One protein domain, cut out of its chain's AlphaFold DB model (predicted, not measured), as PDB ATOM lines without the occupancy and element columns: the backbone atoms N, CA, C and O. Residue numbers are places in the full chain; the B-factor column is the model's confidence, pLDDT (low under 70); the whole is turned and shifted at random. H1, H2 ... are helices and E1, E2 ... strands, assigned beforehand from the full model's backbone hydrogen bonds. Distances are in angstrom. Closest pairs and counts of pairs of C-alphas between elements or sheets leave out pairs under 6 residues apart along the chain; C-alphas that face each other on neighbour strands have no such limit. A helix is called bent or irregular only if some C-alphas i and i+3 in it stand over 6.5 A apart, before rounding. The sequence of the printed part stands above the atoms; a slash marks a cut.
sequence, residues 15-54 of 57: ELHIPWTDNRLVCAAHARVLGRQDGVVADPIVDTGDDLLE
ATOM      1  N   GLU A  15     149.006 261.523 123.672       95.19
ATOM      2  CA  GLU A  15     149.774 261.927 124.839       95.19
ATOM      3  C   GLU A  15     151.183 262.356 124.403       95.19
ATOM      4  O   GLU A  15     151.875 261.651 123.670       95.19
ATOM      5  N   LEU A  16     151.613 263.545 124.823       95.00
ATOM      6  CA  LEU A  16     152.984 264.009 124.652       95.00
ATOM      7  C   LEU A  16     153.813 263.589 125.858       95.00
ATOM      8  O   LEU A  16     153.535 264.018 126.980       95.00
ATOM      9  N   HIS A  17     154.872 262.824 125.609       94.56
ATOM     10  CA  HIS A  17     155.865 262.481 126.618       94.56
ATOM     11  C   HIS A  17     156.919 263.580 126.705       94.56
ATOM     12  O   HIS A  17     157.812 263.674 125.857       94.56
ATOM     13  N   ILE A  18     156.797 264.423 127.732       93.88
ATOM     14  CA  ILE A  18     157.654 265.594 127.921       93.88
ATOM     15  C   ILE A  18     158.701 265.286 129.008       93.88
ATOM     16  O   ILE A  18     158.339 265.048 130.152       93.88
ATOM     17  N   PRO A  19     160.013 265.308 128.711       93.00
ATOM     18  CA  PRO A  19     161.040 264.918 129.688       93.00
ATOM     19  C   PRO A  19     161.218 265.851 130.899       93.00
ATOM     20  O   PRO A  19     161.881 265.476 131.864       93.00
ATOM     21  N   TRP A  20     160.716 267.085 130.836       93.00
ATOM     22  CA  TRP A  20     161.005 268.153 131.808       93.00
ATOM     23  C   TRP A  20     159.769 268.702 132.529       93.00
ATOM     24  O   TRP A  20     159.892 269.630 133.326       93.00
ATOM     25  N   THR A  21     158.583 268.177 132.238       94.50
ATOM     26  CA  THR A  21     157.330 268.529 132.918       94.50
ATOM     27  C   THR A  21     156.324 267.395 132.731       94.50
ATOM     28  O   THR A  21     156.643 266.402 132.084       94.50
ATOM     29  N   ASP A  22     155.129 267.523 133.292       95.00
ATOM     30  CA  ASP A  22     154.079 266.519 133.145       95.00
ATOM     31  C   ASP A  22     153.692 266.284 131.674       95.00
ATOM     32  O   ASP A  22     153.715 267.200 130.841       95.00
ATOM     33  N   ASN A  23     153.302 265.042 131.369       94.38
ATOM     34  CA  ASN A  23     152.752 264.684 130.065       94.38
ATOM     35  C   ASN A  23     151.498 265.513 129.767       94.38
ATOM     36  O   ASN A  23     150.753 265.908 130.669       94.38
ATOM     37  N   ARG A  24     151.244 265.759 128.481       94.31
ATOM     38  CA  ARG A  24     150.098 266.562 128.032       94.31
ATOM     39  C   ARG A  24     149.246 265.804 127.038       94.31
ATOM     40  O   ARG A  24     149.774 265.177 126.126       94.31
ATOM     41  N   LEU A  25     147.931 265.929 127.170       95.50
ATOM     42  CA  LEU A  25     146.965 265.310 126.268       95.50
ATOM     43  C   LEU A  25     146.473 266.358 125.279       95.50
ATOM     44  O   LEU A  25     145.788 267.312 125.641       95.50
ATOM     45  N   VAL A  26     146.848 266.206 124.013       96.12
ATOM     46  CA  VAL A  26     146.606 267.236 122.999       96.12
ATOM     47  C   VAL A  26     145.936 266.660 121.761       96.12
ATOM     48  O   VAL A  26     146.012 265.467 121.458       96.12
ATOM     49  N   CYS A  27     145.254 267.521 121.012       96.38
ATOM     50  CA  CYS A  27     144.709 267.150 119.712       96.38
ATOM     51  C   CYS A  27     145.836 266.922 118.687       96.38
ATOM     52  O   CYS A  27     146.934 267.476 118.800       96.38
ATOM     53  N   ALA A  28     145.539 266.179 117.618       94.31
ATOM     54  CA  ALA A  28     146.512 265.854 116.569       94.31
ATOM     55  C   ALA A  28     147.180 267.092 115.929       94.31
ATOM     56  O   ALA A  28     148.339 267.044 115.510       94.31
ATOM     57  N   ALA A  29     146.471 268.223 115.863       95.25
ATOM     58  CA  ALA A  29     147.016 269.462 115.313       95.25
ATOM     59  C   ALA A  29     148.083 270.091 116.221       95.25
ATOM     60  O   ALA A  29     149.146 270.466 115.726       95.25
ATOM     61  N   HIS A  30     147.832 270.175 117.531       96.75
ATOM     62  CA  HIS A  30     148.820 270.683 118.485       96.75
ATOM     63  C   HIS A  30     149.992 269.720 118.638       96.75
ATOM     64  O   HIS A  30     151.136 270.162 118.602       96.75
ATOM     65  N   ALA A  31     149.735 268.409 118.650       95.06
ATOM     66  CA  ALA A  31     150.779 267.389 118.645       95.06
ATOM     67  C   ALA A  31     151.799 267.587 117.518       95.06
ATOM     68  O   ALA A  31     153.009 267.550 117.740       95.06
ATOM     69  N   ARG A  32     151.315 267.849 116.296       94.00
ATOM     70  CA  ARG A  32     152.170 268.076 115.125       94.00
ATOM     71  C   ARG A  32     153.096 269.277 115.304       94.00
ATOM     72  O   ARG A  32     154.214 269.247 114.790       94.00
ATOM     73  N   VAL A  33     152.619 270.341 115.943       94.31
ATOM     74  CA  VAL A  33     153.387 271.574 116.153       94.31
ATOM     75  C   VAL A  33     154.372 271.383 117.304       94.31
ATOM     76  O   VAL A  33     155.573 271.545 117.095       94.31
ATOM     77  N   LEU A  34     153.878 270.954 118.465       93.12
ATOM     78  CA  LEU A  34     154.655 270.774 119.692       93.12
ATOM     79  C   LEU A  34     155.754 269.720 119.522       93.12
ATOM     80  O   LEU A  34     156.915 269.993 119.802       93.12
ATOM     81  N   GLY A  35     155.443 268.558 118.937       90.69
ATOM     82  CA  GLY A  35     156.443 267.512 118.683       90.69
ATOM     83  C   GLY A  35     157.595 267.972 117.781       90.69
ATOM     84  O   GLY A  35     158.723 267.509 117.921       90.69
ATOM     85  N   ARG A  36     157.343 268.928 116.873       90.00
ATOM     86  CA  ARG A  36     158.383 269.510 116.005       90.00
ATOM     87  C   ARG A  36     159.194 270.602 116.690       90.00
ATOM     88  O   ARG A  36     160.379 270.715 116.398       90.00
ATOM     89  N   GLN A  37     158.554 271.436 117.505       91.88
ATOM     90  CA  GLN A  37     159.208 272.560 118.179       91.88
ATOM     91  C   GLN A  37     160.050 272.083 119.360       91.88
ATOM     92  O   GLN A  37     161.204 272.482 119.488       91.88
ATOM     93  N   ASP A  38     159.490 271.171 120.151       91.31
ATOM     94  CA  ASP A  38     160.066 270.751 121.424       91.31
ATOM     95  C   ASP A  38     160.815 269.416 121.318       91.31
ATOM     96  O   ASP A  38     161.508 269.015 122.248       91.31
ATOM     97  N   GLY A  39     160.708 268.708 120.188       91.62
ATOM     98  CA  GLY A  39     161.368 267.413 119.997       91.62
ATOM     99  C   GLY A  39     160.824 266.311 120.915       91.62
ATOM    100  O   GLY A  39     161.550 265.378 121.252       91.62
ATOM    101  N   VAL A  40     159.563 266.433 121.336       92.75
ATOM    102  CA  VAL A  40     158.873 265.477 122.214       92.75
ATOM    103  C   VAL A  40     158.177 264.377 121.415       92.75
ATOM    104  O   VAL A  40     157.739 264.587 120.280       92.75
ATOM    105  N   VAL A  41     158.068 263.189 122.014       91.56
ATOM    106  CA  VAL A  41     157.400 262.032 121.404       91.56
ATOM    107  C   VAL A  41     155.896 262.127 121.651       91.56
ATOM    108  O   VAL A  41     155.470 262.386 122.773       91.56
ATOM    109  N   ALA A  42     155.113 261.913 120.595       92.44
ATOM    110  CA  ALA A  42     153.659 261.832 120.658       92.44
ATOM    111  C   ALA A  42     153.225 260.369 120.529       92.44
ATOM    112  O   ALA A  42     153.522 259.744 119.509       92.44
ATOM    113  N   ASP A  43     152.522 259.858 121.535       91.69
ATOM    114  CA  ASP A  43     151.941 258.516 121.539       91.69
ATOM    115  C   ASP A  43     150.421 258.622 121.324       91.69
ATOM    116  O   ASP A  43     149.763 259.377 122.048       91.69
ATOM    117  N   PRO A  44     149.824 257.979 120.302       91.00
ATOM    118  CA  PRO A  44     148.375 257.985 120.132       91.00
ATOM    119  C   PRO A  44     147.654 257.416 121.354       91.00
ATOM    120  O   PRO A  44     148.000 256.352 121.859       91.00
ATOM    121  N   ILE A  45     146.591 258.096 121.794       88.50
ATOM    122  CA  ILE A  45     145.715 257.507 122.808       88.50
ATOM    123  C   ILE A  45     144.950 256.346 122.165       88.50
ATOM    124  O   ILE A  45     144.347 256.495 121.100       88.50
ATOM    125  N   VAL A  46     144.990 255.186 122.817       68.38
ATOM    126  CA  VAL A  46     144.406 253.927 122.323       68.38
ATOM    127  C   VAL A  46     142.937 254.066 121.911       68.38
ATOM    128  O   VAL A  46     142.560 253.551 120.870       68.38
ATOM    129  N   ASP A  47     142.153 254.889 122.609       62.22
ATOM    130  CA  ASP A  47     140.727 255.132 122.314       62.22
ATOM    131  C   ASP A  47     140.471 255.813 120.945       62.22
ATOM    132  O   ASP A  47     139.340 255.950 120.501       62.22
ATOM    133  N   THR A  48     141.513 256.311 120.271       54.78
ATOM    134  CA  THR A  48     141.433 256.908 118.919       54.78
ATOM    135  C   THR A  48     142.326 256.183 117.903       54.78
ATOM    136  O   THR A  48     142.223 256.427 116.701       54.78
ATOM    137  N   GLY A  49     143.227 255.316 118.372       53.88
ATOM    138  CA  GLY A  49     144.212 254.614 117.549       53.88
ATOM    139  C   GLY A  49     143.915 253.133 117.320       53.88
ATOM    140  O   GLY A  49     144.357 252.611 116.300       53.88
ATOM    141  N   ASP A  50     143.182 252.467 118.215       55.25
ATOM    142  CA  ASP A  50     142.956 251.012 118.159       55.25
ATOM    143  C   ASP A  50     142.181 250.603 116.894       55.25
ATOM    144  O   ASP A  50     142.665 249.771 116.128       55.25
ATOM    145  N   ASP A  51     141.112 251.339 116.555       54.72
ATOM    146  CA  ASP A  51     140.343 251.172 115.306       54.72
ATOM    147  C   ASP A  51     141.210 251.243 114.026       54.72
ATOM    148  O   ASP A  51     140.826 250.750 112.966       54.72
ATOM    149  N   LEU A  52     142.375 251.905 114.077       57.81
ATOM    150  CA  LEU A  52     143.292 252.049 112.936       57.81
ATOM    151  C   LEU A  52     144.389 250.973 112.901       57.81
ATOM    152  O   LEU A  52     145.061 250.819 111.873       57.81
ATOM    153  N   LEU A  53     144.612 250.271 114.014       61.62
ATOM    154  CA  LEU A  53     145.614 249.213 114.161       61.62
ATOM    155  C   LEU A  53     145.013 247.817 113.947       61.62
ATOM    156  O   LEU A  53     145.741 246.911 113.536       61.62
ATOM    157  N   GLU A  54     143.697 247.667 114.114       61.09
ATOM    158  CA  GLU A  54     142.914 246.494 113.711       61.09
ATOM    159  C   GLU A  54     142.722 246.444 112.179       61.09
ATOM    160  O   GLU A  54     141.622 246.555 111.644       61.09
TER     161      GLU A  54
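What this domain is: This is residues 15 to 54 of the 57 residues of an uncharacterized protein of Natronorubrum tibetense GA33 (UniProt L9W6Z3). A small sheet of three strands has helix H1 over one face and the other face bare, and residues 47 to 54, of which 47 to 53 belong to H2, stick out as a short tail at one end. The printed part has 40 residues, with named elements in the order E1, E2, H1, E3, H2. The sheet runs E2, E1, E3, all antiparallel, and the class is mixed, helices and strands. The whole is elongated, spanning 33 by 17 by 13 A, and only just compact, close to loose, with a radius of gyration of the C-alphas of 10.7 A.

Where its parts are: E1 is residues 15 to 17, from C-alpha 15 at (149.774, 261.927, 124.839). E2 is residues 24 to 26. H1, residues 28 to 38, is 15.2 A long. E3, residues 41 to 44, is 10.0 A long. H2, residues 46 to 53, is 9.5 A long and ends at C-alpha 53, (145.614, 249.213, 114.161); it is irregular, but only just, with C-alphas 48 and 51 6.9 A apart.

How they stand to each other: E1 is the inner strand. With E2 it forms a hairpin, N 16 and O 24 being 2.8 A apart, within hydrogen-bond range. On its other side is E3, where N 15 and O 43 are 2.8 A apart. H1 is on the sheet at a height of 9.1 A, over E1 and along the strands, at 4 degrees to E1 on the local plane. The closest C-alphas of H1 and E3 are those of Gly 35 and Val 41, 6.2 A apart. E2, H1 and E3 make a split strand-helix-strand unit, two strands running the same way with E1 between them, and its crossover is right-handed. H2 is not on the sheet and is apart from H1. O i to N i+4 pairs are within range in 6 of 7 for H1 and 2 of 4 for H2.

The domain as a whole: The farthest C-alphas, of Trp 20 and Glu 54, are 33.5 A apart. The printed part has no cut and no long link. Residues 46 to 54 have pLDDT under 70.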